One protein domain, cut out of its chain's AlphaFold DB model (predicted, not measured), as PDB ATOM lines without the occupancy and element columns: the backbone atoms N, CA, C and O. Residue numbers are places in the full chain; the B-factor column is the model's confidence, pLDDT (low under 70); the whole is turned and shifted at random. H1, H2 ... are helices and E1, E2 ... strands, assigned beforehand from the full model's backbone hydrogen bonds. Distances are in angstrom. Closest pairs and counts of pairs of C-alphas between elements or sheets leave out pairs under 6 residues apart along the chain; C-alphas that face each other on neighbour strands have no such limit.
ATOM      1  N   SER A  30     280.089 377.124 251.153       94.62
ATOM      2  CA  SER A  30     279.828 377.106 252.597       94.62
ATOM      3  C   SER A  30     279.828 375.679 253.143       94.62
ATOM      4  O   SER A  30     280.500 375.403 254.132       94.62
ATOM      5  N   LEU A  31     279.179 374.746 252.443       94.56
ATOM      6  CA  LEU A  31     279.123 373.333 252.828       94.56
ATOM      7  C   LEU A  31     280.506 372.667 252.800       94.56
ATOM      8  O   LEU A  31     280.892 371.980 253.748       94.56
ATOM      9  N   ARG A  32     281.314 372.924 251.761       95.62
ATOM     10  CA  ARG A  32     282.713 372.464 251.706       95.62
ATOM     11  C   ARG A  32     283.548 373.035 252.847       95.62
ATOM     12  O   ARG A  32     284.401 372.335 253.391       95.62
ATOM     13  N   PHE A  33     283.319 374.296 253.208       97.06
ATOM     14  CA  PHE A  33     284.015 374.924 254.324       97.06
ATOM     15  C   PHE A  33     283.623 374.290 255.666       97.06
ATOM     16  O   PHE A  33     284.516 373.974 256.453       97.06
ATOM     17  N   ALA A  34     282.334 374.026 255.898       96.69
ATOM     18  CA  ALA A  34     281.843 373.317 257.081       96.69
ATOM     19  C   ALA A  34     282.487 371.927 257.218       96.69
ATOM     20  O   ALA A  34     283.107 371.632 258.240       96.69
ATOM     21  N   MET A  35     282.462 371.119 256.150       97.38
ATOM     22  CA  MET A  35     283.103 369.797 256.123       97.38
ATOM     23  C   MET A  35     284.611 369.874 256.383       97.38
ATOM     24  O   MET A  35     285.152 369.090 257.159       97.38
ATOM     25  N   LYS A  36     285.304 370.855 255.788       98.25
ATOM     26  CA  LYS A  36     286.733 371.071 256.046       98.25
ATOM     27  C   LYS A  36     286.992 371.378 257.522       98.25
ATOM     28  O   LYS A  36     287.916 370.802 258.094       98.25
ATOM     29  N   ARG A  37     286.205 372.263 258.145       98.44
ATOM     30  CA  ARG A  37     286.338 372.567 259.580       98.44
ATOM     31  C   ARG A  37     286.089 371.327 260.438       98.44
ATOM     32  O   ARG A  37     286.866 371.085 261.356       98.44
ATOM     33  N   ALA A  38     285.077 370.526 260.106       98.19
ATOM     34  CA  ALA A  38     284.760 369.292 260.821       98.19
ATOM     35  C   ALA A  38     285.919 368.281 260.749       98.19
ATOM     36  O   ALA A  38     286.391 367.806 261.783       98.19
ATOM     37  N   CYS A  39     286.469 368.038 259.553       98.19
ATOM     38  CA  CYS A  39     287.646 367.181 259.388       98.19
ATOM     39  C   CYS A  39     288.861 367.704 260.165       98.19
ATOM     40  O   CYS A  39     289.582 366.920 260.779       98.19
ATOM     41  N   LEU A  40     289.101 369.020 260.161       98.12
ATOM     42  CA  LEU A  40     290.210 369.620 260.906       98.12
ATOM     43  C   LEU A  40     290.037 369.474 262.424       98.12
ATOM     44  O   LEU A  40     291.030 369.216 263.107       98.12
ATOM     45  N   ALA A  41     288.810 369.597 262.938       98.19
ATOM     46  CA  ALA A  41     288.505 369.408 264.354       98.19
ATOM     47  C   ALA A  41     288.776 367.962 264.792       98.19
ATOM     48  O   ALA A  41     289.549 367.750 265.727       98.19
ATOM     49  N   ALA A  42     288.262 366.971 264.055       96.81
ATOM     50  CA  ALA A  42     288.565 365.561 264.311       96.81
ATOM     51  C   ALA A  42     290.069 365.269 264.225       96.81
ATOM     52  O   ALA A  42     290.657 364.704 265.147       96.81
ATOM     53  N   ALA A  43     290.725 365.720 263.152       96.00
ATOM     54  CA  ALA A  43     292.153 365.502 262.946       96.00
ATOM     55  C   ALA A  43     293.011 366.126 264.059       96.00
ATOM     56  O   ALA A  43     294.078 365.609 264.379       96.00
ATOM     57  N   SER A  44     292.564 367.233 264.662       95.88
ATOM     58  CA  SER A  44     293.268 367.865 265.782       95.88
ATOM     59  C   SER A  44     293.305 366.986 267.030       95.88
ATOM     60  O   SER A  44     294.300 367.013 267.750       95.88
ATOM     61  N   LEU A  45     292.263 366.183 267.254       95.44
ATOM     62  CA  LEU A  45     292.179 365.242 268.369       95.44
ATOM     63  C   LEU A  45     292.918 363.943 268.055       95.44
ATOM     64  O   LEU A  45     293.682 363.474 268.891       95.44
ATOM     65  N   LEU A  46     292.779 363.412 266.839       93.88
ATOM     66  CA  LEU A  46     293.456 362.174 266.426       93.88
ATOM     67  C   LEU A  46     294.986 362.309 266.405       93.88
ATOM     68  O   LEU A  46     295.695 361.359 266.720       93.88
ATOM     69  N   ARG A  47     295.515 363.508 266.119       93.50
ATOM     70  CA  ARG A  47     296.959 363.794 266.215       93.50
ATOM     71  C   ARG A  47     297.521 363.733 267.638       93.50
ATOM     72  O   ARG A  47     298.734 363.710 267.792       93.50
ATOM     73  N   GLN A  48     296.675 363.743 268.667       91.44
ATOM     74  CA  GLN A  48     297.117 363.722 270.066       91.44
ATOM     75  C   GLN A  48     297.331 362.298 270.602       91.44
ATOM     76  O   GLN A  48     297.725 362.155 271.757       91.44
ATOM     77  N   GLY A  49     297.061 361.261 269.802       84.19
ATOM     78  CA  GLY A  49     297.273 359.861 270.166       84.19
ATOM     79  C   GLY A  49     296.056 358.971 269.911       84.19
ATOM     80  O   GLY A  49     294.991 359.431 269.491       84.19
ATOM     81  N   SER A  50     296.233 357.676 270.168       82.56
ATOM     82  CA  SER A  50     295.191 356.651 270.056       82.56
ATOM     83  C   SER A  50     294.094 356.804 271.122       82.56
ATOM     84  O   SER A  50     294.236 357.553 272.088       82.56
ATOM     85  N   GLY A  51     292.960 356.117 270.932       82.38
ATOM     86  CA  GLY A  51     291.840 356.122 271.885       82.38
ATOM     87  C   GLY A  51     290.973 357.387 271.862       82.38
ATOM     88  O   GLY A  51     290.169 357.603 272.761       82.38
ATOM     89  N   ARG A  52     291.128 358.239 270.841       88.06
ATOM     90  CA  ARG A  52     290.422 359.530 270.728       88.06
ATOM     91  C   ARG A  52     289.379 359.569 269.619       88.06
ATOM     92  O   ARG A  52     288.859 360.639 269.319       88.06
ATOM     93  N   SER A  53     289.069 358.427 269.007       92.75
ATOM     94  CA  SER A  53     288.132 358.325 267.882       92.75
ATOM     95  C   SER A  53     286.741 358.847 268.244       92.75
ATOM     96  O   SER A  53     286.194 359.668 267.511       92.75
ATOM     97  N   LEU A  54     286.213 358.457 269.409       93.56
ATOM     98  CA  LEU A  54     284.911 358.920 269.900       93.56
ATOM     99  C   LEU A  54     284.878 360.450 270.075       93.56
ATOM    100  O   LEU A  54     283.957 361.119 269.607       93.56
ATOM    101  N   ASP A  55     285.919 361.018 270.690       95.44
ATOM    102  CA  ASP A  55     286.050 362.468 270.874       95.44
ATOM    103  C   ASP A  55     286.215 363.203 269.539       95.44
ATOM    104  O   ASP A  55     285.628 364.266 269.339       95.44
ATOM    105  N   ALA A  56     286.994 362.639 268.615       96.38
ATOM    106  CA  ALA A  56     287.244 363.205 267.297       96.38
ATOM    107  C   ALA A  56     285.966 363.282 266.457       96.38
ATOM    108  O   ALA A  56     285.681 364.330 265.874       96.38
ATOM    109  N   VAL A  57     285.178 362.206 266.432       97.00
ATOM    110  CA  VAL A  57     283.880 362.168 265.743       97.00
ATOM    111  C   VAL A  57     282.905 363.150 266.389       97.00
ATOM    112  O   VAL A  57     282.305 363.959 265.683       97.00
ATOM    113  N   SER A  58     282.811 363.159 267.723       97.19
ATOM    114  CA  SER A  58     281.986 364.125 268.455       97.19
ATOM    115  C   SER A  58     282.367 365.573 268.114       97.19
ATOM    116  O   SER A  58     281.491 366.392 267.857       97.19
ATOM    117  N   ALA A  59     283.661 365.903 268.054       98.00
ATOM    118  CA  ALA A  59     284.121 367.249 267.710       98.00
ATOM    119  C   ALA A  59     283.819 367.634 266.253       98.00
ATOM    120  O   ALA A  59     283.441 368.775 265.988       98.00
ATOM    121  N   ALA A  60     283.962 366.704 265.303       98.12
ATOM    122  CA  ALA A  60     283.571 366.947 263.916       98.12
ATOM    123  C   ALA A  60     282.073 367.247 263.795       98.12
ATOM    124  O   ALA A  60     281.704 368.206 263.121       98.12
ATOM    125  N   ILE A  61     281.222 366.465 264.464       98.12
ATOM    126  CA  ILE A  61     279.769 366.650 264.409       98.12
ATOM    127  C   ILE A  61     279.358 367.948 265.109       98.12
ATOM    128  O   ILE A  61     278.556 368.677 264.543       98.12
ATOM    129  N   GLN A  62     279.962 368.314 266.247       97.94
ATOM    130  CA  GLN A  62     279.707 369.612 266.896       97.94
ATOM    131  C   GLN A  62     279.972 370.791 265.954       97.94
ATOM    132  O   GLN A  62     279.184 371.728 265.884       97.94
ATOM    133  N   VAL A  63     281.054 370.728 265.171       98.31
ATOM    134  CA  VAL A  63     281.365 371.764 264.175       98.31
ATOM    135  C   VAL A  63     280.281 371.881 263.102       98.31
ATOM    136  O   VAL A  63     280.050 372.989 262.609       98.31
ATOM    137  N   LEU A  64     279.658 370.762 262.723       97.69
ATOM    138  CA  LEU A  64     278.545 370.743 261.779       97.69
ATOM    139  C   LEU A  64     277.253 371.239 262.439       97.69
ATOM    140  O   LEU A  64     276.604 372.097 261.857       97.69
ATOM    141  N   GLU A  65     276.937 370.787 263.655       97.94
ATOM    142  CA  GLU A  65     275.775 371.237 264.440       97.94
ATOM    143  C   GLU A  65     275.801 372.745 264.739       97.94
ATOM    144  O   GLU A  65     274.760 373.385 264.849       97.94
ATOM    145  N   ASP A  66     276.985 373.342 264.867       97.50
ATOM    146  CA  ASP A  66     277.131 374.786 265.065       97.50
ATOM    147  C   ASP A  66     277.006 375.588 263.753       97.50
ATOM    148  O   ASP A  66     276.867 376.821 263.779       97.50
ATOM    149  N   ASP A  67     277.095 374.920 262.597       96.75
ATOM    150  CA  ASP A  67     277.073 375.549 261.281       96.75
ATOM    151  C   ASP A  67     275.631 375.719 260.765       96.75
ATOM    152  O   ASP A  67     274.971 374.731 260.433       96.75
ATOM    153  N   PRO A  68     275.149 376.969 260.596       95.94
ATOM    154  CA  PRO A  68     273.762 377.254 260.229       95.94
ATOM    155  C   PRO A  68     273.382 376.792 258.815       95.94
ATOM    156  O   PRO A  68     272.208 376.876 258.444       95.94
ATOM    157  N   CYS A  69     274.355 376.390 257.989       92.44
ATOM    158  CA  CYS A  69     274.094 375.855 256.660       92.44
ATOM    159  C   CYS A  69     273.668 374.385 256.687       92.44
ATOM    160  O   CYS A  69     273.090 373.931 255.697       92.44
ATOM    161  N   THR A  70     273.899 373.664 257.785       93.69
ATOM    162  CA  THR A  70     273.515 372.256 257.923       93.69
ATOM    163  C   THR A  70     272.116 372.109 258.523       93.69
ATOM    164  O   THR A  70     271.530 373.077 259.010       93.69
ATOM    165  N   ASN A  71     271.561 370.899 258.442       94.50
ATOM    166  CA  ASN A  71     270.327 370.518 259.126       94.50
ATOM    167  C   ASN A  71     270.651 369.710 260.400       94.50
ATOM    168  O   ASN A  71     270.185 368.594 260.574       94.50
ATOM    169  N   ALA A  72     271.506 370.224 261.279       94.69
ATOM    170  CA  ALA A  72     271.762 369.631 262.591       94.69
ATOM    171  C   ALA A  72     272.033 370.752 263.595       94.69
ATOM    172  O   ALA A  72     272.723 371.706 263.253       94.69
ATOM    173  N   GLY A  73     271.496 370.655 264.814       95.50
ATOM    174  CA  GLY A  73     271.628 371.711 265.818       95.50
ATOM    175  C   GLY A  73     271.126 373.064 265.302       95.50
ATOM    176  O   GLY A  73     269.931 373.280 265.080       95.50
ATOM    177  N   ARG A  74     272.044 374.011 265.112       96.75
ATOM    178  CA  ARG A  74     271.735 375.326 264.562       96.75
ATOM    179  C   ARG A  74     271.422 375.239 263.076       96.75
ATOM    180  O   ARG A  74     272.245 374.843 262.267       96.75
ATOM    181  N   GLY A  75     270.265 375.771 262.695       94.94
ATOM    182  CA  GLY A  75     269.811 375.739 261.307       94.94
ATOM    183  C   GLY A  75     269.026 374.484 260.944       94.94
ATOM    184  O   GLY A  75     268.615 374.384 259.786       94.94
ATOM    185  N   SER A  76     268.761 373.607 261.920       95.56
ATOM    186  CA  SER A  76     267.838 372.488 261.770       95.56
ATOM    187  C   SER A  76     266.457 372.921 261.280       95.56
ATOM    188  O   SER A  76     265.976 374.025 261.563       95.56
ATOM    189  N   ASN A  77     265.812 372.010 260.556       94.94
ATOM    190  CA  ASN A  77     264.408 372.111 260.195       94.94
ATOM    191  C   ASN A  77     263.544 372.226 261.451       94.94
ATOM    192  O   ASN A  77     263.867 371.685 262.509       94.94
ATOM    193  N   LEU A  78     262.439 372.951 261.313       96.12
ATOM    194  CA  LEU A  78     261.523 373.195 262.417       96.12
ATOM    195  C   LEU A  78     260.383 372.177 262.394       96.12
ATOM    196  O   LEU A  78     259.893 371.818 261.321       96.12
ATOM    197  N   THR A  79     259.947 371.755 263.580       94.94
ATOM    198  CA  THR A  79     258.772 370.894 263.784       94.94
ATOM    199  C   THR A  79     257.482 371.583 263.326       94.94
ATOM    200  O   THR A  79     257.487 372.770 262.995       94.94
ATOM    201  N   GLU A  80     256.339 370.887 263.330       92.44
ATOM    202  CA  GLU A  80     255.045 371.511 262.988       92.44
ATOM    203  C   GLU A  80     254.717 372.729 263.875       92.44
ATOM    204  O   GLU A  80     254.094 373.678 263.394       92.44
ATOM    205  N   ASP A  81     255.221 372.740 265.111       92.44
ATOM    206  CA  ASP A  81     255.082 373.833 266.081       92.44
ATOM    207  C   ASP A  81     256.161 374.924 265.942       92.44
ATOM    208  O   ASP A  81     256.230 375.857 266.745       92.44
ATOM    209  N   GLY A  82     257.034 374.822 264.937       93.38
ATOM    210  CA  GLY A  82     258.072 375.815 264.656       93.38
ATOM    211  C   GLY A  82     259.257 375.773 265.626       93.38
ATOM    212  O   GLY A  82     259.932 376.789 265.800       93.38
ATOM    213  N   ARG A  83     259.508 374.630 266.275       93.75
ATOM    214  CA  ARG A  83     260.588 374.434 267.262       93.75
ATOM    215  C   ARG A  83     261.717 373.581 266.686       93.75
ATOM    216  O   ARG A  83     261.508 372.877 265.703       93.75
ATOM    217  N   VAL A  84     262.898 373.625 267.305       95.62
ATOM    218  CA  VAL A  84     264.006 372.713 266.973       95.62
ATOM    219  C   VAL A  84     264.031 371.541 267.948       95.62
ATOM    220  O   VAL A  84     264.156 371.724 269.164       95.62
ATOM    221  N   GLU A  85     263.976 370.340 267.385       96.50
ATOM    222  CA  GLU A  85     264.218 369.073 268.069       96.50
ATOM    223  C   GLU A  85     265.324 368.331 267.322       96.50
ATOM    224  O   GLU A  85     265.339 368.310 266.091       96.50
ATOM    225  N   CYS A  86     266.284 367.774 268.057       96.19
ATOM    226  CA  CYS A  86     267.457 367.149 267.457       96.19
ATOM    227  C   CYS A  86     267.602 365.685 267.862       96.19
ATOM    228  O   CYS A  86     267.414 365.324 269.029       96.19
ATOM    229  N   ASP A  87     268.059 364.895 266.894       97.56
ATOM    230  CA  ASP A  87     268.491 363.515 267.066       97.56
ATOM    231  C   ASP A  87     270.003 363.427 266.853       97.56
ATOM    232  O   ASP A  87     270.554 364.090 265.969       97.56
ATOM    233  N   ALA A  88     270.677 362.581 267.628       97.81
ATOM    234  CA  ALA A  88     272.078 362.246 267.403       97.81
ATOM    235  C   ALA A  88     272.414 360.877 267.983       97.81
ATOM    236  O   ALA A  88     271.868 360.469 269.004       97.81
ATOM    237  N   SER A  89     273.366 360.183 267.372       98.06
ATOM    238  CA  SER A  89     273.894 358.923 267.892       98.06
ATOM    239  C   SER A  89     275.383 358.799 267.610       98.06
ATOM    240  O   SER A  89     275.908 359.424 266.688       98.06
ATOM    241  N   ILE A  90     276.074 358.013 268.429       97.31
ATOM    242  CA  ILE A  90     277.497 357.733 268.282       97.31
ATOM    243  C   ILE A  90     277.820 356.349 268.840       97.31
ATOM    244  O   ILE A  90     277.210 355.898 269.811       97.31
ATOM    245  N   MET A  91     278.783 355.681 268.213       96.56
ATOM    246  CA  MET A  91     279.245 354.356 268.603       96.56
ATOM    247  C   MET A  91     280.769 354.316 268.614       96.56
ATOM    248  O   MET A  91     281.412 354.835 267.701       96.56
ATOM    249  N   ASP A  92     281.330 353.678 269.632       94.06
ATOM    250  CA  ASP A  92     282.731 353.290 269.675       94.06
ATOM    251  C   ASP A  92     282.896 351.881 269.089       94.06
ATOM    252  O   ASP A  92     282.265 350.928 269.547       94.06
ATOM    253  N   GLY A  93     283.729 351.754 268.054       90.88
ATOM    254  CA  GLY A  93     283.914 350.491 267.331       90.88
ATOM    255  C   GLY A  93     284.707 349.439 268.105       90.88
ATOM    256  O   GLY A  93     284.512 348.250 267.866       90.88
ATOM    257  N   ASP A  94     285.559 349.864 269.039       89.62
ATOM    258  CA  ASP A  94     286.442 348.967 269.786       89.62
ATOM    259  C   ASP A  94     285.712 348.339 270.981       89.62
ATOM    260  O   ASP A  94     285.750 347.126 271.181       89.62
ATOM    261  N   SER A  95     285.013 349.158 271.774       90.12
ATOM    262  CA  SER A  95     284.267 348.705 272.957       90.12
ATOM    263  C   SER A  95     282.821 348.295 272.665       90.12
ATOM    264  O   SER A  95     282.190 347.640 273.497       90.12
ATOM    265  N   GLY A  96     282.266 348.703 271.521       91.50
ATOM    266  CA  GLY A  96     280.842 348.565 271.217       91.50
ATOM    267  C   GLY A  96     279.941 349.508 272.022       91.50
ATOM    268  O   GLY A  96     278.718 349.355 271.987       91.50
ATOM    269  N   ALA A  97     280.514 350.468 272.759       93.69
ATOM    270  CA  ALA A  97     279.740 351.450 273.501       93.69
ATOM    271  C   ALA A  97     278.938 352.343 272.549       93.69
ATOM    272  O   ALA A  97     279.443 352.806 271.527       93.69
ATOM    273  N   PHE A  98     277.685 352.600 272.895       95.88
ATOM    274  CA  PHE A  98     276.726 353.312 272.073       95.88
ATOM    275  C   PHE A  98     275.958 354.324 272.913       95.88
ATOM    276  O   PHE A  98     275.565 354.063 274.049       95.88
ATOM    277  N   GLY A  99     275.712 355.481 272.320       97.00
ATOM    278  CA  GLY A  99     274.878 356.507 272.909       97.00
ATOM    279  C   GLY A  99     274.039 357.176 271.843       97.00
ATOM    280  O   GLY A  99     274.535 357.501 270.764       97.00
ATOM    281  N   ALA A 100     272.770 357.405 272.147       98.06
ATOM    282  CA  ALA A 100     271.859 358.106 271.267       98.06
ATOM    283  C   ALA A 100     270.928 359.032 272.034       98.06
ATOM    284  O   ALA A 100     270.597 358.808 273.201       98.06
ATOM    285  N   VAL A 101     270.454 360.049 271.330       98.12
ATOM    286  CA  VAL A 101     269.361 360.899 271.758       98.12
ATOM    287  C   VAL A 101     268.389 361.176 270.621       98.12
ATOM    288  O   VAL A 101     268.793 361.165 269.460       98.12
ATOM    289  N   GLY A 102     267.119 361.402 270.954       97.31
ATOM    290  CA  GLY A 102     266.080 361.678 269.961       97.31
ATOM    291  C   GLY A 102     265.031 362.682 270.428       97.31
ATOM    292  O   GLY A 102     264.737 362.769 271.620       97.31
ATOM    293  N   ALA A 103     264.474 363.442 269.493       97.00
ATOM    294  CA  ALA A 103     263.499 364.504 269.697       97.00
ATOM    295  C   ALA A 103     263.886 365.450 270.848       97.00
ATOM    296  O   ALA A 103     263.036 365.846 271.643       97.00
ATOM    297  N   VAL A 104     265.180 365.754 271.024       97.31
ATOM    298  CA  VAL A 104     265.615 366.538 272.188       97.31
ATOM    299  C   VAL A 104     265.410 368.021 271.906       97.31
ATOM    300  O   VAL A 104     266.050 368.556 270.995       97.31
ATOM    301  N   PRO A 105     264.572 368.722 272.685       95.81
ATOM    302  CA  PRO A 105     264.252 370.104 272.384       95.81
ATOM    303  C   PRO A 105     265.358 371.046 272.866       95.81
ATOM    304  O   PRO A 105     265.909 370.896 273.964       95.81
ATOM    305  N   GLY A 106     265.652 372.075 272.068       92.44
ATOM    306  CA  GLY A 106     266.464 373.227 272.472       92.44
ATOM    307  C   GLY A 106     267.920 372.917 272.853       92.44
ATOM    308  O   GLY A 106     268.476 373.597 273.726       92.44
ATOM    309  N   VAL A 107     268.524 371.868 272.296       94.06
ATOM    310  CA  VAL A 107     269.934 371.526 272.544       94.06
ATOM    311  C   VAL A 107     270.808 372.114 271.453       94.06
ATOM    312  O   VAL A 107     270.445 372.065 270.285       94.06
ATOM    313  N   ARG A 108     271.968 372.665 271.823       94.38
ATOM    314  CA  ARG A 108     272.927 373.169 270.829       94.38
ATOM    315  C   ARG A 108     273.597 372.035 270.072       94.38
ATOM    316  O   ARG A 108     273.617 372.049 268.849       94.38
ATOM    317  N   ASN A 109     274.091 371.053 270.823       96.44
ATOM    318  CA  ASN A 109     274.849 369.934 270.289       96.44
ATOM    319  C   ASN A 109     274.288 368.620 270.837       96.44
ATOM    320  O   ASN A 109     274.606 368.220 271.962       96.44
ATOM    321  N   ALA A 110     273.430 367.952 270.066       97.50
ATOM    322  CA  ALA A 110     272.836 366.680 270.465       97.50
ATOM    323  C   ALA A 110     273.907 365.581 270.553       97.50
ATOM    324  O   ALA A 110     273.853 364.730 271.447       97.50
ATOM    325  N   ILE A 111     274.942 365.653 269.705       98.06
ATOM    326  CA  ILE A 111     276.046 364.689 269.721       98.06
ATOM    327  C   ILE A 111     276.821 364.682 271.042       98.06
ATOM    328  O   ILE A 111     277.323 363.635 271.437       98.06
ATOM    329  N   GLN A 112     276.894 365.806 271.767       97.38
ATOM    330  CA  GLN A 112     277.552 365.836 273.079       97.38
ATOM    331  C   GLN A 112     276.819 364.954 274.090       97.38
ATOM    332  O   GLN A 112     277.457 364.268 274.887       97.38
ATOM    333  N   ILE A 113     275.486 364.943 274.033       97.62
ATOM    334  CA  ILE A 113     274.657 364.122 274.916       97.62
ATOM    335  C   ILE A 113     274.825 362.644 274.547       97.62
ATOM    336  O   ILE A 113     275.066 361.817 275.424       97.62
ATOM    337  N   ALA A 114     274.786 362.322 273.250       97.88
ATOM    338  CA  ALA A 114     275.032 360.972 272.746       97.88
ATOM    339  C   ALA A 114     276.441 360.456 273.117       97.88
ATOM    340  O   ALA A 114     276.581 359.350 273.636       97.88
ATOM    341  N   ALA A 115     277.485 361.270 272.940       96.50
ATOM    342  CA  ALA A 115     278.856 360.916 273.311       96.50
ATOM    343  C   ALA A 115     279.010 360.698 274.818       96.50
ATOM    344  O   ALA A 115     279.760 359.819 275.241       96.50
ATOM    345  N   LEU A 116     278.284 361.464 275.634       96.12
ATOM    346  CA  LEU A 116     278.292 361.271 277.076       96.12
ATOM    347  C   LEU A 116     277.612 359.959 277.487       96.12
ATOM    348  O   LEU A 116     278.130 359.278 278.366       96.12
ATOM    349  N   LEU A 117     276.512 359.567 276.834       96.00
ATOM    350  CA  LEU A 117     275.868 358.263 277.061       96.00
ATOM    351  C   LEU A 117     276.815 357.102 276.730       96.00
ATOM    352  O   LEU A 117     276.981 356.202 277.553       96.00
ATOM    353  N   ALA A 118     277.501 357.166 275.583       94.81
ATOM    354  CA  ALA A 118     278.489 356.156 275.202       94.81
ATOM    355  C   ALA A 118     279.626 356.058 276.241       94.81
ATOM    356  O   ALA A 118     279.981 354.967 276.680       94.81
ATOM    357  N   LYS A 119     280.151 357.197 276.716       93.75
ATOM    358  CA  LYS A 119     281.192 357.224 277.759       93.75
ATOM    359  C   LYS A 119     280.709 356.672 279.098       93.75
ATOM    360  O   LYS A 119     281.446 355.947 279.758       93.75
ATOM    361  N   GLU A 120     279.482 356.986 279.507       92.31
ATOM    362  CA  GLU A 120     278.885 356.436 280.731       92.31
ATOM    363  C   GLU A 120     278.755 354.914 280.659       92.31
ATOM    364  O   GLU A 120     279.040 354.237 281.643       92.31
ATOM    365  N   GLN A 121     278.418 354.364 279.490       90.81
ATOM    366  CA  GLN A 121     278.418 352.917 279.281       90.81
ATOM    367  C   GLN A 121     279.822 352.312 279.456       90.81
ATOM    368  O   GLN A 121     279.955 351.269 280.097       90.81
ATOM    369  N   MET A 122     280.869 352.971 278.945       89.06
ATOM    370  CA  MET A 122     282.265 352.517 279.079       89.06
ATOM    371  C   MET A 122     282.772 352.556 280.528       89.06
ATOM    372  O   MET A 122     283.572 351.711 280.922       89.06
ATOM    373  N   MET A 123     282.310 353.519 281.334       86.81
ATOM    374  CA  MET A 123     282.682 353.643 282.752       86.81
ATOM    375  C   MET A 123     282.020 352.582 283.650       86.81
ATOM    376  O   MET A 123     282.395 352.442 284.815       86.81
ATOM    377  N   GLY A 124     281.073 351.805 283.116       74.00
ATOM    378  CA  GLY A 124     280.406 350.719 283.825       74.00
ATOM    379  C   GLY A 124     279.236 351.174 284.701       74.00
ATOM    380  O   GLY A 124     278.733 352.291 284.608       74.00
ATOM    381  N   SER A 125     278.740 350.260 285.538       74.50
ATOM    382  CA  SER A 125     277.555 350.515 286.361       74.50
ATOM    383  C   SER A 125     277.874 351.452 287.535       74.50
ATOM    384  O   SER A 125     278.687 351.089 288.384       74.50
ATOM    385  N   PRO A 126     277.205 352.616 287.656       67.62
ATOM    386  CA  PRO A 126     277.536 353.588 288.694       67.62
ATOM    387  C   PRO A 126     277.118 353.126 290.100       67.62
ATOM    388  O   PRO A 126     277.820 353.401 291.065       67.62
ATOM    389  N   LEU A 127     275.979 352.429 290.236       69.94
ATOM    390  CA  LEU A 127     275.410 351.997 291.521       69.94
ATOM    391  C   LEU A 127     274.549 350.737 291.334       69.94
ATOM    392  O   LEU A 127     273.676 350.709 290.463       69.94
ATOM    393  N   LEU A 128     274.748 349.738 292.202       81.25
ATOM    394  CA  LEU A 128     273.910 348.531 292.338       81.25
ATOM    395  C   LEU A 128     273.778 347.654 291.074       81.25
ATOM    396  O   LEU A 128     272.787 346.946 290.919       81.25
ATOM    397  N   GLY A 129     274.743 347.694 290.154       79.38
ATOM    398  CA  GLY A 129     274.701 346.868 288.940       79.38
ATOM    399  C   GLY A 129     273.698 347.349 287.884       79.38
ATOM    400  O   GLY A 129     273.458 346.657 286.898       79.38
ATOM    401  N   ARG A 130     273.119 348.545 288.048       81.62
ATOM    402  CA  ARG A 130     272.264 349.161 287.031       81.62
ATOM    403  C   ARG A 130     273.063 349.500 285.775       81.62
ATOM    404  O   ARG A 130     274.067 350.210 285.847       81.62
ATOM    405  N   ILE A 131     272.563 349.062 284.630       83.12
ATOM    406  CA  ILE A 131     273.103 349.418 283.320       83.12
ATOM    407  C   ILE A 131     272.705 350.875 283.007       83.12
ATOM    408  O   ILE A 131     271.521 351.208 283.139       83.12
ATOM    409  N   PRO A 132     273.654 351.760 282.649       88.06
ATOM    410  CA  PRO A 132     273.339 353.112 282.192       88.06
ATOM    411  C   PRO A 132     272.424 353.099 280.956       88.06
ATOM    412  O   PRO A 132     272.506 352.175 280.145       88.06
ATOM    413  N   PRO A 133     271.551 354.105 280.777       92.69
ATOM    414  CA  PRO A 133     270.781 354.224 279.544       92.69
ATOM    415  C   PRO A 133     271.720 354.449 278.350       92.69
ATOM    416  O   PRO A 133     272.685 355.198 278.460       92.69
ATOM    417  N   ILE A 134     271.401 353.838 277.207       94.62
ATOM    418  CA  ILE A 134     272.127 354.029 275.936       94.62
ATOM    419  C   ILE A 134     271.354 354.905 274.939       94.62
ATOM    420  O   ILE A 134     271.919 355.381 273.961       94.62
ATOM    421  N   PHE A 135     270.060 355.136 275.179       97.69
ATOM    422  CA  PHE A 135     269.206 355.971 274.342       97.69
ATOM    423  C   PHE A 135     268.215 356.741 275.217       97.69
ATOM    424  O   PHE A 135     267.520 356.141 276.037       97.69
ATOM    425  N   LEU A 136     268.166 358.065 275.064       98.06
ATOM    426  CA  LEU A 136     267.238 358.946 275.776       98.06
ATOM    427  C   LEU A 136     266.496 359.840 274.787       98.06
ATOM    428  O   LEU A 136     267.058 360.242 273.779       98.06
ATOM    429  N   VAL A 137     265.256 360.215 275.087       98.19
ATOM    430  CA  VAL A 137     264.464 361.055 274.179       98.19
ATOM    431  C   VAL A 137     263.788 362.224 274.886       98.19
ATOM    432  O   VAL A 137     263.598 362.200 276.108       98.19
ATOM    433  N   GLY A 138     263.427 363.249 274.114       96.81
ATOM    434  CA  GLY A 138     262.598 364.364 274.563       96.81
ATOM    435  C   GLY A 138     263.195 365.160 275.722       96.81
ATOM    436  O   GLY A 138     264.411 365.263 275.911       96.81
ATOM    437  N   GLU A 139     262.309 365.697 276.559       96.12
ATOM    438  CA  GLU A 139     262.686 366.470 277.748       96.12
ATOM    439  C   GLU A 139     263.481 365.638 278.774       96.12
ATOM    440  O   GLU A 139     264.299 366.178 279.524       96.12
ATOM    441  N   GLY A 140     263.306 364.310 278.779       97.12
ATOM    442  CA  GLY A 140     264.083 363.398 279.619       97.12
ATOM    443  C   GLY A 140     265.571 363.420 279.271       97.12
ATOM    444  O   GLY A 140     266.411 363.522 280.168       97.12
ATOM    445  N   ALA A 141     265.907 363.415 277.977       97.50
ATOM    446  CA  ALA A 141     267.286 363.561 277.511       97.50
ATOM    447  C   ALA A 141     267.867 364.939 277.869       97.50
ATOM    448  O   ALA A 141     268.997 365.024 278.355       97.50
ATOM    449  N   ARG A 142     267.083 366.014 277.700       95.56
ATOM    450  CA  ARG A 142     267.486 367.387 278.060       95.56
ATOM    451  C   ARG A 142     267.775 367.521 279.557       95.56
ATOM    452  O   ARG A 142     268.800 368.079 279.949       95.56
ATOM    453  N   THR A 143     266.892 366.984 280.395       96.19
ATOM    454  CA  THR A 143     267.042 366.993 281.856       96.19
ATOM    455  C   THR A 143     268.255 366.178 282.290       96.19
ATOM    456  O   THR A 143     269.050 366.636 283.112       96.19
ATOM    457  N   TRP A 144     268.443 364.997 281.696       96.19
ATOM    458  CA  TRP A 144     269.610 364.162 281.956       96.19
ATOM    459  C   TRP A 144     270.912 364.882 281.588       96.19
ATOM    460  O   TRP A 144     271.821 364.953 282.416       96.19
ATOM    461  N   ALA A 145     270.975 365.512 280.413       95.94
ATOM    462  CA  ALA A 145     272.128 366.293 279.975       95.94
ATOM    463  C   ALA A 145     272.470 367.428 280.958       95.94
ATOM    464  O   ALA A 145     273.627 367.560 281.365       95.94
ATOM    465  N   LYS A 146     271.461 368.187 281.422       95.44
ATOM    466  CA  LYS A 146     271.639 369.211 282.471       95.44
ATOM    467  C   LYS A 146     272.195 368.609 283.764       95.44
ATOM    468  O   LYS A 146     273.134 369.157 284.335       95.44
ATOM    469  N   SER A 147     271.659 367.468 284.209       94.81
ATOM    470  CA  SER A 147     272.117 366.784 285.432       94.81
ATOM    471  C   SER A 147     273.575 366.318 285.357       94.81
ATOM    472  O   SER A 147     274.238 366.180 286.382       94.81
ATOM    473  N   LYS A 148     274.083 366.110 284.139       94.31
ATOM    474  CA  LYS A 148     275.465 365.727 283.858       94.31
ATOM    475  C   LYS A 148     276.391 366.914 283.567       94.31
ATOM    476  O   LYS A 148     277.541 366.711 283.195       94.31
ATOM    477  N   GLY A 149     275.911 368.145 283.744       94.44
ATOM    478  CA  GLY A 149     276.718 369.355 283.590       94.44
ATOM    479  C   GLY A 149     276.857 369.860 282.152       94.44
ATOM    480  O   GLY A 149     277.657 370.763 281.917       94.44
ATOM    481  N   ILE A 150     276.084 369.336 281.190       94.31
ATOM    482  CA  ILE A 150     276.013 369.938 279.853       94.31
ATOM    483  C   ILE A 150     275.289 371.281 279.976       94.31
ATOM    484  O   ILE A 150     274.138 371.353 280.417       94.31
ATOM    485  N   ALA A 151     275.973 372.353 279.573       91.19
ATOM    486  CA  ALA A 151     275.426 373.700 279.588       91.19
ATOM    487  C   ALA A 151     274.307 373.825 278.546       91.19
ATOM    488  O   ALA A 151     274.549 373.836 277.339       91.19
ATOM    489  N   LEU A 152     273.071 373.933 279.026       91.00
ATOM    490  CA  LEU A 152     271.882 374.107 278.200       91.00
ATOM    491  C   LEU A 152     271.134 375.370 278.637       91.00
ATOM    492  O   LEU A 152     271.085 375.646 279.839       91.00
ATOM    493  N   PRO A 153     270.513 376.111 277.700       90.88
ATOM    494  CA  PRO A 153     269.649 377.241 278.036       90.88
ATOM    495  C   PRO A 153     268.569 376.862 279.062       90.88
ATOM    496  O   PRO A 153     268.163 375.690 279.164       90.88
ATOM    497  N   ALA A 154     268.090 377.833 279.845       90.31
ATOM    498  CA  ALA A 154     267.114 377.545 280.891       90.31
ATOM    499  C   ALA A 154     265.830 377.016 280.247       90.31
ATOM    500  O   ALA A 154     265.367 375.924 280.599       90.31
ATOM    501  N   THR A 155     265.363 377.712 279.209       93.38
ATOM    502  CA  THR A 155     264.175 377.354 278.435       93.38
ATOM    503  C   THR A 155     264.518 376.930 277.007       93.38
ATOM    504  O   THR A 155     265.612 377.168 276.495       93.38
ATOM    505  N   THR A 156     263.578 376.261 276.345       92.44
ATOM    506  CA  THR A 156     263.698 375.933 274.919       92.44
ATOM    507  C   THR A 156     263.547 377.182 274.047       92.44
ATOM    508  O   THR A 156     264.198 377.270 273.017       92.44
ATOM    509  N   ALA A 157     262.766 378.179 274.481       93.31
ATOM    510  CA  ALA A 157     262.603 379.444 273.763       93.31
ATOM    511  C   ALA A 157     263.918 380.241 273.684       93.31
ATOM    512  O   ALA A 157     264.289 380.700 272.611       93.31
ATOM    513  N   GLU A 158     264.665 380.322 274.791       94.31
ATOM    514  CA  GLU A 158     266.014 380.916 274.804       94.31
ATOM    515  C   GLU A 158     266.989 380.162 273.889       94.31
ATOM    516  O   GLU A 158     267.868 380.756 273.270       94.31
ATOM    517  N   ALA A 159     266.860 378.834 273.797       94.06
ATOM    518  CA  ALA A 159     267.685 378.049 272.886       94.06
ATOM    519  C   ALA A 159     267.372 378.373 271.417       94.06
ATOM    520  O   ALA A 159     268.290 378.492 270.600       94.06
ATOM    521  N   ASP A 160     266.091 378.554 271.102       94.44
ATOM    522  CA  ASP A 160     265.609 378.829 269.750       94.44
ATOM    523  C   ASP A 160     266.093 380.173 269.198       94.44
ATOM    524  O   ASP A 160     266.238 380.307 267.984       94.44
ATOM    525  N   GLU A 161     266.433 381.142 270.054       95.06
ATOM    526  CA  GLU A 161     267.067 382.400 269.628       95.06
ATOM    527  C   GLU A 161     268.373 382.165 268.857       95.06
ATOM    528  O   GLU A 161     268.708 382.918 267.940       95.06
ATOM    529  N   TRP A 162     269.106 381.105 269.209       96.19
ATOM    530  CA  TRP A 162     270.349 380.727 268.543       96.19
ATOM    531  C   TRP A 162     270.151 379.624 267.500       96.19
ATOM    532  O   TRP A 162     270.744 379.700 266.419       96.19
ATOM    533  N   LEU A 163     269.325 378.616 267.810       96.81
ATOM    534  CA  LEU A 163     269.099 377.444 266.957       96.81
ATOM    535  C   LEU A 163     268.325 377.784 265.681       96.81
ATOM    536  O   LEU A 163     268.668 377.305 264.597       96.81
ATOM    537  N   VAL A 164     267.298 378.628 265.793       97.31
ATOM    538  CA  VAL A 164     266.376 378.911 264.696       97.31
ATOM    539  C   VAL A 164     266.934 380.025 263.811       97.31
ATOM    540  O   VAL A 164     266.845 381.215 264.116       97.31
ATOM    541  N   THR A 165     267.467 379.639 262.653       97.19
ATOM    542  CA  THR A 165     267.983 380.582 261.650       97.19
ATOM    543  C   THR A 165     266.868 381.190 260.802       97.19
ATOM    544  O   THR A 165     265.807 380.594 260.626       97.19
ATOM    545  N   GLU A 166     267.120 382.353 260.193       96.81
ATOM    546  CA  GLU A 166     266.146 382.977 259.284       96.81
ATOM    547  C   GLU A 166     265.809 382.073 258.089       96.81
ATOM    548  O   GLU A 166     264.649 381.961 257.701       96.81
ATOM    549  N   ARG A 167     266.803 381.340 257.567       94.44
ATOM    550  CA  ARG A 167     266.602 380.330 256.518       94.44
ATOM    551  C   ARG A 167     265.570 379.284 256.950       94.44
ATOM    552  O   ARG A 167     264.618 379.038 256.211       94.44
ATOM    553  N   ALA A 168     265.745 378.705 258.139       95.50
ATOM    554  CA  ALA A 168     264.836 377.696 258.679       95.50
ATOM    555  C   ALA A 168     263.423 378.265 258.899       95.50
ATOM    556  O   ALA A 168     262.443 377.633 258.508       95.50
ATOM    557  N   LYS A 169     263.302 379.497 259.424       96.94
ATOM    558  CA  LYS A 169     262.002 380.177 259.605       96.94
ATOM    559  C   LYS A 169     261.270 380.391 258.284       96.94
ATOM    560  O   LYS A 169     260.068 380.144 258.209       96.94
ATOM    561  N   VAL A 170     261.966 380.874 257.255       97.00
ATOM    562  CA  VAL A 170     261.373 381.136 255.934       97.00
ATOM    563  C   VAL A 170     260.898 379.839 255.283       97.00
ATOM    564  O   VAL A 170     259.769 379.787 254.794       97.00
ATOM    565  N   LEU A 171     261.721 378.785 255.317       94.88
ATOM    566  CA  LEU A 171     261.339 377.468 254.802       94.88
ATOM    567  C   LEU A 171     260.130 376.909 255.555       94.88
ATOM    568  O   LEU A 171     259.153 376.516 254.921       94.88
ATOM    569  N   TRP A 172     260.146 376.955 256.887       97.06
ATOM    570  CA  TRP A 172     259.028 376.489 257.701       97.06
ATOM    571  C   TRP A 172     257.722 377.216 257.366       97.06
ATOM    572  O   TRP A 172     256.721 376.561 257.100       97.06
ATOM    573  N   LYS A 173     257.730 378.555 257.269       97.81
ATOM    574  CA  LYS A 173     256.538 379.337 256.881       97.81
ATOM    575  C   LYS A 173     255.997 378.925 255.512       97.81
ATOM    576  O   LYS A 173     254.787 378.792 255.350       97.81
ATOM    577  N   LYS A 174     256.888 378.719 254.534       96.56
ATOM    578  CA  LYS A 174     256.521 378.270 253.183       96.56
ATOM    579  C   LYS A 174     255.818 376.912 253.234       96.56
ATOM    580  O   LYS A 174     254.715 376.786 252.710       96.56
ATOM    581  N   TYR A 175     256.439 375.910 253.854       94.06
ATOM    582  CA  TYR A 175     255.881 374.558 253.887       94.06
ATOM    583  C   TYR A 175     254.641 374.462 254.782       94.06
ATOM    584  O   TYR A 175     253.694 373.780 254.407       94.06
ATOM    585  N   LYS A 176     254.582 375.205 255.894       94.56
ATOM    586  CA  LYS A 176     253.384 375.293 256.738       94.56
ATOM    587  C   LYS A 176     252.190 375.830 255.948       94.56
ATOM    588  O   LYS A 176     251.148 375.191 255.941       94.56
ATOM    589  N   ALA A 177     252.373 376.908 255.181       95.50
ATOM    590  CA  ALA A 177     251.320 377.442 254.315       95.50
ATOM    591  C   ALA A 177     250.869 376.441 253.233       95.50
ATOM    592  O   ALA A 177     249.678 376.340 252.953       95.50
ATOM    593  N   MET A 178     251.800 375.682 252.640       94.25
ATOM    594  CA  MET A 178     251.461 374.625 251.676       94.25
ATOM    595  C   MET A 178     250.660 373.488 252.325       94.25
ATOM    596  O   MET A 178     249.707 372.993 251.727       94.25
ATOM    597  N   VAL A 179     251.036 373.081 253.541       91.50
ATOM    598  CA  VAL A 179     250.316 372.063 254.316       91.50
ATOM    599  C   VAL A 179     248.924 372.558 254.694       91.50
ATOM    600  O   VAL A 179     247.966 371.806 254.548       91.50
ATOM    601  N   ASP A 180     248.789 373.806 255.135       92.06
ATOM    602  CA  ASP A 180     247.502 374.382 255.527       92.06
ATOM    603  C   ASP A 180     246.556 374.522 254.315       92.06
ATOM    604  O   ASP A 180     245.381 374.166 254.409       92.06
TER     605      ASP A 180
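What this domain is: This is residues 30 to 180 of the 213 residues of an uncharacterized protein of Fagus sylvatica (UniProt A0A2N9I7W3). A small sheet, two long strands E1 and E2 with a short E3 beside E2, has H3 packed over one face, while a helical hairpin of H1 and H2 runs along its E1 side, H2 on H3 and E1, and H1 outside H2. H4 sits beside the strands on the same face as H3, H5 comes close to the sheet at Pro 105, the last residue of E2, and H6 lies at one far end, clear of the other named elements. The 151 printed residues hold six named helices and three named strands, in the order H1 H2 E1 E2 H3 E3 H4 H5 H6, and the class is mostly helix. The mixed sheet runs E1 E2 E3; the whole is compact, with a radius of gyration of the C-alphas of 16.5 A and spans of 50 by 38 by 25 A.

How they stand to each other: Start at the hairpin of E1, residues 85 to 91, and E2, residues 98 to 105: they are antiparallel, with N 88 and O 101 3.0 A apart, within hydrogen-bond range. E2, which bends by 52 degrees at residue 102, is parallel to E3, residues 135 to 137, with N 102 and O 136 at 3.1 A. H3, residues 110 to 122, is on the sheet at a height of 6.3 A, over E1 and E2; its closest C-alphas to E2 are Ala 118 and Gly 99, 4.3 A. E2, H3 and E3 make a strand-helix-strand unit, two parallel neighbour strands with a helix between, its crossover left-handed. H4, residues 138 to 147, is on the same face as H3, over none of the strands, but only just: 2 of its C-alphas fall on E3. H2, residues 53 to 65, touches H3 with H3's residues 111 to 115 alone, closest at the C-alphas of Ser 58 and Ile 111, 6.1 A. H1, residues 30 to 46, touches H2 in a hairpin, opposite ways at a shallow tilt of 24 degrees; the closest C-alphas, Ala 42 and Ala 56, are 4.0 A apart. H5, residues 156 to 163, is on the sheet, with H2, H3 and H5 on one face: two layers, helices over a sheet. H6, residues 166 to 180, is apart from H5. Every O i to N i+4 pair is within hydrogen-bond range in H1, H2, H3, H4 and H6, and 3 of 4 in H5.

Where its parts are: Find C-alpha 30 at (279.828, 377.106, 252.597); from there H1 runs 24.5 A to C-alpha 46. H2 measures 18.2 A, E1 21.0 A, E2 20.9 A, H3 19.1 A, E3 7.0 A, H4 14.6 A and H5 9.7 A. E1 begins at C-alpha 85, (264.218, 369.073, 268.069). H6 runs 20.9 A to C-alpha 180 at (247.502, 374.382, 255.527).

The domain as a whole: The two C-alphas farthest apart, Gly 49 and Asp 180, are 53.9 A apart. The printed part has no cut. The links H2 to E1 and H3 to E3 are long, and in the latter residues 125 to 130 stand free. Look at residues 126 to 127 for pLDDT under 70; the mean of the printed part is 94.0.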